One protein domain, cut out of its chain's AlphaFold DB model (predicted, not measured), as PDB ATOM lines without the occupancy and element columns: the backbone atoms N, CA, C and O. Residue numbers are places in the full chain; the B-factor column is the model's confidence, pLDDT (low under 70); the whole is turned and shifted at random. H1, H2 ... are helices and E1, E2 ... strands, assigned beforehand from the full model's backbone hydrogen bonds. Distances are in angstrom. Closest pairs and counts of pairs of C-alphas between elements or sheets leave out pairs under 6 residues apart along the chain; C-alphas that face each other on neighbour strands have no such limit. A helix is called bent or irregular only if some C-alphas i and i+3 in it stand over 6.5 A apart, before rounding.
ATOM      1  N   ALA A 195     112.575 124.048 168.844       92.19
ATOM      2  CA  ALA A 195     113.261 123.521 170.003       92.19
ATOM      3  C   ALA A 195     114.221 124.577 170.554       92.19
ATOM      4  O   ALA A 195     114.976 125.231 169.828       92.19
ATOM      5  N   ILE A 196     114.153 124.764 171.868       94.50
ATOM      6  CA  ILE A 196     114.933 125.752 172.608       94.50
ATOM      7  C   ILE A 196     115.842 124.993 173.563       94.50
ATOM      8  O   ILE A 196     115.402 124.085 174.267       94.50
ATOM      9  N   ARG A 197     117.132 125.326 173.547       91.75
ATOM     10  CA  ARG A 197     118.155 124.626 174.323       91.75
ATOM     11  C   ARG A 197     119.025 125.633 175.048       91.75
ATOM     12  O   ARG A 197     119.599 126.523 174.424       91.75
ATOM     13  N   GLU A 198     119.140 125.457 176.357       93.44
ATOM     14  CA  GLU A 198     120.196 126.088 177.136       93.44
ATOM     15  C   GLU A 198     121.454 125.221 177.079       93.44
ATOM     16  O   GLU A 198     121.405 124.009 177.292       93.44
ATOM     17  N   LEU A 199     122.576 125.851 176.753       92.19
ATOM     18  CA  LEU A 199     123.887 125.231 176.669       92.19
ATOM     19  C   LEU A 199     124.586 125.287 178.038       92.19
ATOM     20  O   LEU A 199     124.387 126.249 178.780       92.19
ATOM     21  N   PRO A 200     125.512 124.366 178.362       89.44
ATOM     22  CA  PRO A 200     126.256 124.403 179.625       89.44
ATOM     23  C   PRO A 200     127.146 125.638 179.786       89.44
ATOM     24  O   PRO A 200     127.575 125.967 180.888       89.44
ATOM     25  N   CYS A 201     127.460 126.326 178.687       90.69
ATOM     26  CA  CYS A 201     128.154 127.611 178.709       90.69
ATOM     27  C   CYS A 201     127.217 128.808 178.962       90.69
ATOM     28  O   CYS A 201     127.664 129.947 178.857       90.69
ATOM     29  N   GLY A 202     125.937 128.567 179.270       91.81
ATOM     30  CA  GLY A 202     124.933 129.580 179.599       91.81
ATOM     31  C   GLY A 202     124.285 130.271 178.397       91.81
ATOM     32  O   GLY A 202     123.474 131.177 178.604       91.81
ATOM     33  N   GLY A 203     124.640 129.878 177.169       95.06
ATOM     34  CA  GLY A 203     123.972 130.332 175.948       95.06
ATOM     35  C   GLY A 203     122.596 129.688 175.786       95.06
ATOM     36  O   GLY A 203     122.374 128.580 176.263       95.06
ATOM     37  N   ILE A 204     121.674 130.362 175.103       95.75
ATOM     38  CA  ILE A 204     120.342 129.832 174.786       95.75
ATOM     39  C   ILE A 204     120.136 129.963 173.288       95.75
ATOM     40  O   ILE A 204     120.210 131.061 172.734       95.75
ATOM     41  N   LEU A 205     119.856 128.835 172.646       95.94
ATOM     42  CA  LEU A 205     119.630 128.750 171.212       95.94
ATOM     43  C   LEU A 205     118.209 128.278 170.936       95.94
ATOM     44  O   LEU A 205     117.677 127.416 171.638       95.94
ATOM     45  N   LYS A 206     117.618 128.819 169.877       95.88
ATOM     46  CA  LYS A 206     116.330 128.392 169.331       95.88
ATOM     47  C   LYS A 206     116.554 127.886 167.917       95.88
ATOM     48  O   LYS A 206     117.230 128.547 167.136       95.88
ATOM     49  N   HIS A 207     115.988 126.736 167.573       94.00
ATOM     50  CA  HIS A 207     116.063 126.209 166.213       94.00
ATOM     51  C   HIS A 207     114.700 125.767 165.695       94.00
ATOM     52  O   HIS A 207     113.884 125.232 166.444       94.00
ATOM     53  N   SER A 208     114.474 126.028 164.407       93.62
ATOM     54  CA  SER A 208     113.328 125.536 163.641       93.62
ATOM     55  C   SER A 208     113.525 124.046 163.379       93.62
ATOM     56  O   SER A 208     114.544 123.651 162.804       93.62
ATOM     57  N   CYS A 209     112.579 123.216 163.815       89.94
ATOM     58  CA  CYS A 209     112.662 121.767 163.658       89.94
ATOM     59  C   CYS A 209     112.606 121.344 162.186       89.94
ATOM     60  O   CYS A 209     113.293 120.392 161.828       89.94
ATOM     61  N   ASP A 210     111.883 122.061 161.325       88.81
ATOM     62  CA  ASP A 210     111.718 121.688 159.912       88.81
ATOM     63  C   ASP A 210     112.763 122.348 159.008       88.81
ATOM     64  O   ASP A 210     113.450 121.693 158.221       88.81
ATOM     65  N   GLU A 211     112.936 123.661 159.150       91.44
ATOM     66  CA  GLU A 211     113.821 124.438 158.277       91.44
ATOM     67  C   GLU A 211     115.279 124.394 158.749       91.44
ATOM     68  O   GLU A 211     116.168 124.870 158.051       91.44
ATOM     69  N   LYS A 212     115.528 123.876 159.960       92.50
ATOM     70  CA  LYS A 212     116.851 123.778 160.605       92.50
ATOM     71  C   LYS A 212     117.561 125.121 160.820       92.50
ATOM     72  O   LYS A 212     118.751 125.156 161.128       92.50
ATOM     73  N   ARG A 213     116.826 126.229 160.701       94.69
ATOM     74  CA  ARG A 213     117.289 127.591 160.994       94.69
ATOM     75  C   ARG A 213     117.576 127.754 162.481       94.69
ATOM     76  O   ARG A 213     116.753 127.338 163.296       94.69
ATOM     77  N   MET A 214     118.683 128.402 162.831       96.31
ATOM     78  CA  MET A 214     119.101 128.622 164.216       96.31
ATOM     79  C   MET A 214     119.189 130.113 164.564       96.31
ATOM     80  O   MET A 214     119.648 130.931 163.767       96.31
ATOM     81  N   TYR A 215     118.762 130.441 165.779       97.25
ATOM     82  CA  TYR A 215     118.668 131.785 166.339       97.25
ATOM     83  C   TYR A 215     119.343 131.817 167.709       97.25
ATOM     84  O   TYR A 215     119.213 130.865 168.492       97.25
ATOM     85  N   VAL A 216     120.026 132.915 168.022       97.00
ATOM     86  CA  VAL A 216     120.699 133.100 169.310       97.00
ATOM     87  C   VAL A 216     119.829 133.946 170.238       97.00
ATOM     88  O   VAL A 216     119.766 135.162 170.114       97.00
ATOM     89  N   ILE A 217     119.183 133.307 171.220       96.12
ATOM     90  CA  ILE A 217     118.412 134.013 172.260       96.12
ATOM     91  C   ILE A 217     119.357 134.640 173.289       96.12
ATOM     92  O   ILE A 217     119.158 135.769 173.733       96.12
ATOM     93  N   LYS A 218     120.393 133.897 173.690       95.75
ATOM     94  CA  LYS A 218     121.429 134.356 174.618       95.75
ATOM     95  C   LYS A 218     122.778 133.844 174.150       95.75
ATOM     96  O   LYS A 218     122.932 132.645 173.919       95.75
ATOM     97  N   GLN A 219     123.748 134.748 174.037       96.50
ATOM     98  CA  GLN A 219     125.053 134.405 173.487       96.50
ATOM     99  C   GLN A 219     125.776 133.333 174.321       96.50
ATOM    100  O   GLN A 219     125.865 133.474 175.546       96.50
ATOM    101  N   PRO A 220     126.304 132.267 173.690       95.56
ATOM    102  CA  PRO A 220     127.197 131.319 174.346       95.56
ATOM    103  C   PRO A 220     128.491 131.995 174.810       95.56
ATOM    104  O   PRO A 220     129.088 132.778 174.078       95.56
ATOM    105  N   LEU A 221     128.972 131.651 176.009       94.12
ATOM    106  CA  LEU A 221     130.219 132.222 176.550       94.12
ATOM    107  C   LEU A 221     131.486 131.522 176.038       94.12
ATOM    108  O   LEU A 221     132.586 132.059 176.129       94.12
ATOM    109  N   ARG A 222     131.346 130.284 175.559       95.12
ATOM    110  CA  ARG A 222     132.420 129.444 175.016       95.12
ATOM    111  C   ARG A 222     131.814 128.326 174.178       95.12
ATOM    112  O   ARG A 222     130.616 128.058 174.289       95.12
ATOM    113  N   ARG A 223     132.657 127.639 173.402       94.69
ATOM    114  CA  ARG A 223     132.263 126.409 172.707       94.69
ATOM    115  C   ARG A 223     131.739 125.381 173.713       94.69
ATOM    116  O   ARG A 223     132.311 125.204 174.791       94.69
ATOM    117  N   SER A 224     130.661 124.711 173.347       91.75
ATOM    118  CA  SER A 224     130.099 123.566 174.063       91.75
ATOM    119  C   SER A 224     129.540 122.579 173.047       91.75
ATOM    120  O   SER A 224     129.545 122.852 171.849       91.75
ATOM    121  N   GLU A 225     129.027 121.439 173.495       86.31
ATOM    122  CA  GLU A 225     128.148 120.670 172.618       86.31
ATOM    123  C   GLU A 225     126.904 121.509 172.312       86.31
ATOM    124  O   GLU A 225     126.442 122.306 173.139       86.31
ATOM    125  N   VAL A 226     126.394 121.360 171.098       88.56
ATOM    126  CA  VAL A 226     125.226 122.076 170.611       88.56
ATOM    127  C   VAL A 226     124.479 121.184 169.636       88.56
ATOM    128  O   VAL A 226     125.077 120.412 168.888       88.56
ATOM    129  N   TYR A 227     123.157 121.291 169.665       84.31
ATOM    130  CA  TYR A 227     122.285 120.682 168.680       84.31
ATOM    131  C   TYR A 227     121.437 121.782 168.040       84.31
ATOM    132  O   TYR A 227     120.735 122.485 168.779       84.31
ATOM    133  N   PRO A 228     121.435 121.897 166.705       87.69
ATOM    134  CA  PRO A 228     122.313 121.203 165.744       87.69
ATOM    135  C   PRO A 228     123.827 121.477 165.959       87.69
ATOM    136  O   PRO A 228     124.166 122.588 166.357       87.69
ATOM    137  N   PRO A 229     124.742 120.510 165.715       92.19
ATOM    138  CA  PRO A 229     126.191 120.728 165.762       92.19
ATOM    139  C   PRO A 229     126.660 121.826 164.807       92.19
ATOM    140  O   PRO A 229     126.186 121.916 163.674       92.19
ATOM    141  N   LEU A 230     127.642 122.598 165.274       95.06
ATOM    142  CA  LEU A 230     128.326 123.652 164.527       95.06
ATOM    143  C   LEU A 230     129.764 123.241 164.223       95.06
ATOM    144  O   LEU A 230     130.429 122.631 165.066       95.06
ATOM    145  N   ASN A 231     130.252 123.602 163.040       96.38
ATOM    146  CA  ASN A 231     131.666 123.481 162.692       96.38
ATOM    147  C   ASN A 231     132.503 124.624 163.314       96.38
ATOM    148  O   ASN A 231     131.989 125.496 164.021       96.38
ATOM    149  N   ASP A 232     133.817 124.618 163.071       97.19
ATOM    150  CA  ASP A 232     134.732 125.593 163.672       97.19
ATOM    151  C   ASP A 232     134.431 127.045 163.282       97.19
ATOM    152  O   ASP A 232     134.423 127.914 164.159       97.19
ATOM    153  N   SER A 233     134.153 127.314 162.002       97.69
ATOM    154  CA  SER A 233     133.886 128.674 161.521       97.69
ATOM    155  C   SER A 233     132.528 129.188 162.004       97.69
ATOM    156  O   SER A 233     132.394 130.356 162.364       97.69
ATOM    157  N   GLU A 234     131.531 128.314 162.109       97.56
ATOM    158  CA  GLU A 234     130.227 128.626 162.697       97.56
ATOM    159  C   GLU A 234     130.338 128.989 164.181       97.56
ATOM    160  O   GLU A 234     129.739 129.971 164.628       97.56
ATOM    161  N   TRP A 235     131.162 128.259 164.939       97.44
ATOM    162  CA  TRP A 235     131.467 128.606 166.326       97.44
ATOM    163  C   TRP A 235     132.184 129.951 166.453       97.44
ATOM    164  O   TRP A 235     131.883 130.713 167.371       97.44
ATOM    165  N   GLU A 236     133.123 130.262 165.561       97.31
ATOM    166  CA  GLU A 236     133.795 131.567 165.545       97.31
ATOM    167  C   GLU A 236     132.810 132.711 165.283       97.31
ATOM    168  O   GLU A 236     132.851 133.733 165.974       97.31
ATOM    169  N   LEU A 237     131.881 132.537 164.337       97.75
ATOM    170  CA  LEU A 237     130.817 133.512 164.078       97.75
ATOM    171  C   LEU A 237     129.916 133.696 165.302       97.75
ATOM    172  O   LEU A 237     129.625 134.830 165.683       97.75
ATOM    173  N   MET A 238     129.519 132.601 165.950       96.12
ATOM    174  CA  MET A 238     128.672 132.644 167.140       96.12
ATOM    175  C   MET A 238     129.350 133.368 168.305       96.12
ATOM    176  O   MET A 238     128.803 134.335 168.829       96.12
ATOM    177  N   LEU A 239     130.580 132.982 168.651       96.75
ATOM    178  CA  LEU A 239     131.308 133.572 169.780       96.75
ATOM    179  C   LEU A 239     131.756 135.018 169.528       96.75
ATOM    180  O   LEU A 239     131.956 135.768 170.480       96.75
ATOM    181  N   SER A 240     131.894 135.432 168.266       96.88
ATOM    182  CA  SER A 240     132.213 136.819 167.904       96.88
ATOM    183  C   SER A 240     130.983 137.717 167.729       96.88
ATOM    184  O   SER A 240     131.134 138.859 167.295       96.88
ATOM    185  N   ASN A 241     129.779 137.234 168.074       96.19
ATOM    186  CA  ASN A 241     128.507 137.946 167.889       96.19
ATOM    187  C   ASN A 241     128.253 138.349 166.419       96.19
ATOM    188  O   ASN A 241     127.671 139.395 166.135       96.19
ATOM    189  N   LYS A 242     128.731 137.525 165.481       97.56
ATOM    190  CA  LYS A 242     128.563 137.685 164.027       97.56
ATOM    191  C   LYS A 242     127.641 136.630 163.415       97.56
ATOM    192  O   LYS A 242     127.469 136.612 162.198       97.56
ATOM    193  N   TRP A 243     127.077 135.739 164.231       97.38
ATOM    194  CA  TRP A 243     126.049 134.807 163.782       97.38
ATOM    195  C   TRP A 243     124.839 135.574 163.254       97.38
ATOM    196  O   TRP A 243     124.385 136.531 163.881       97.38
ATOM    197  N   ILE A 244     124.319 135.146 162.105       97.44
ATOM    198  CA  ILE A 244     123.114 135.719 161.516       97.44
ATOM    199  C   ILE A 244     121.942 134.825 161.910       97.44
ATOM    200  O   ILE A 244     121.892 133.640 161.577       97.44
ATOM    201  N   ASP A 245     120.993 135.395 162.639       96.94
ATOM    202  CA  ASP A 245     119.783 134.693 163.042       96.94
ATOM    203  C   ASP A 245     119.019 134.151 161.828       96.94
ATOM    204  O   ASP A 245     118.782 134.846 160.839       96.94
ATOM    205  N   GLY A 246     118.642 132.878 161.907       95.19
ATOM    206  CA  GLY A 246     118.011 132.158 160.811       95.19
ATOM    207  C   GLY A 246     118.983 131.392 159.911       95.19
ATOM    208  O   GLY A 246     118.519 130.652 159.044       95.19
ATOM    209  N   THR A 247     120.302 131.501 160.108       95.75
ATOM    210  CA  THR A 247     121.278 130.656 159.401       95.75
ATOM    211  C   THR A 247     121.059 129.175 159.733       95.75
ATOM    212  O   THR A 247     120.784 128.808 160.877       95.75
ATOM    213  N   ILE A 248     121.170 128.317 158.714       96.12
ATOM    214  CA  ILE A 248     121.124 126.855 158.850       96.12
ATOM    215  C   ILE A 248     122.560 126.347 159.017       96.12
ATOM    216  O   ILE A 248     123.365 126.577 158.107       96.12
ATOM    217  N   PRO A 249     122.880 125.643 160.116       95.81
ATOM    218  CA  PRO A 249     124.186 125.022 160.286       95.81
ATOM    219  C   PRO A 249     124.538 124.059 159.158       95.81
ATOM    220  O   PRO A 249     123.687 123.294 158.699       95.81
ATOM    221  N   GLU A 250     125.797 124.053 158.740       95.50
ATOM    222  CA  GLU A 250     126.295 123.295 157.593       95.50
ATOM    223  C   GLU A 250     125.965 121.807 157.717       95.50
ATOM    224  O   GLU A 250     125.429 121.206 156.787       95.50
ATOM    225  N   ALA A 251     126.175 121.237 158.910       93.88
ATOM    226  CA  ALA A 251     125.874 119.839 159.209       93.88
ATOM    227  C   ALA A 251     124.383 119.477 159.042       93.88
ATOM    228  O   ALA A 251     124.043 118.299 158.956       93.88
ATOM    229  N   TRP A 252     123.490 120.471 158.999       92.12
ATOM    230  CA  TRP A 252     122.039 120.292 158.946       92.12
ATOM    231  C   TRP A 252     121.378 120.773 157.661       92.12
ATOM    232  O   TRP A 252     120.202 120.469 157.456       92.12
ATOM    233  N   LYS A 253     122.110 121.432 156.757       91.88
ATOM    234  CA  LYS A 253     121.590 121.805 155.431       91.88
ATOM    235  C   LYS A 253     120.959 120.625 154.676       91.88
ATOM    236  O   LYS A 253     119.846 120.808 154.180       91.88
ATOM    237  N   PRO A 254     121.551 119.408 154.648       90.50
ATOM    238  CA  PRO A 254     120.945 118.260 153.958       90.50
ATOM    239  C   PRO A 254     119.609 117.796 154.554       90.50
ATOM    240  O   PRO A 254     118.856 117.084 153.898       90.50
ATOM    241  N   HIS A 255     119.324 118.175 155.801       86.69
ATOM    242  CA  HIS A 255     118.118 117.798 156.538       86.69
ATOM    243  C   HIS A 255     117.095 118.933 156.619       86.69
ATOM    244  O   HIS A 255     116.086 118.792 157.310       86.69
ATOM    245  N   SER A 256     117.372 120.069 155.976       84.88
ATOM    246  CA  SER A 256     116.443 121.187 155.926       84.88
ATOM    247  C   SER A 256     115.400 120.957 154.845       84.88
ATOM    248  O   SER A 256     115.721 120.729 153.679       84.88
TER     249      SER A 256
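This is residues 195 to 256 of the 263 residues of an uncharacterized protein of Proteobacteria bacterium (UniProt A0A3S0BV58). A small three-stranded antiparallel sheet, E1, E2 and E3, makes one wall of a rounded domain, and two short helices, H1 and H2, lie off toward one side of it, separate from each other. Residues 219 to 231, with no named element, run from the end of E3 past that side of the sheet to H1. The 62 printed residues hold three named strands and two named helices in the order E1, E2, E3, H1, H2; the sheet's order is E1, E2, E3. The class is mixed, helices and strands, with under half of the residues in named elements. The whole is compact, with a radius of gyration of the C-alphas of 10.4 A and spans of 27 by 22 by 18 A.

E2, residues 204 to 208, is the inner strand of the sheet. E1, residues 195 to 198, is an edge strand and forms a hairpin with E2, antiparallel at 165 degrees between their directions. Across this pair N 197 and O 205 are 2.9 A apart, within hydrogen-bond range, as are N 195 and O 207 at 3.0 A. E3, residues 214 to 218, is the other edge strand and forms a hairpin with E2, antiparallel at 157 degrees. Here N 215 and O 206 are 2.8 A apart and N 204 and O 218 are 2.9 A apart, within hydrogen-bond range. The three strands make a meander, each strand the antiparallel neighbour of the one before. H1, residues 232 to 239, is not on the sheet and is apart from E1 and E2. H2, residues 250 to 255, is not on the sheet and is apart from E1, E2 and E3. H1 and H2 are only just apart, at 8.4 A between their closest C-alphas. In H1 every O i to N i+4 pair is within hydrogen-bond range; in H2 0 of 2 such pairs are, while 2 of 3 O i to N i+3 pairs are.

E2 is 13.9 A long from first to last C-alpha, E3 12.1 A and E1 10.3 A. E1 begins at C-alpha 195, at (113.261, 123.521, 170.003). H1 measures 10.6 A and begins at C-alpha 232, at (134.732, 125.593, 163.672). H2 measures 9.9 A and ends at C-alpha 255, at (118.118, 117.798, 156.538). H2 is irregular: C-alphas 251 and 254 are 7.4 A apart.

The two C-alphas farthest apart are those of Gly 202 and Pro 254, at 28.3 A. The printed part has no cut. The links E1 to E2 and E2 to E3 are tight, H1 to H2 is short and E3 to H1, with 13 residues, is long. The mean pLDDT of the printed part is 93.9, and no printed residue is under 70.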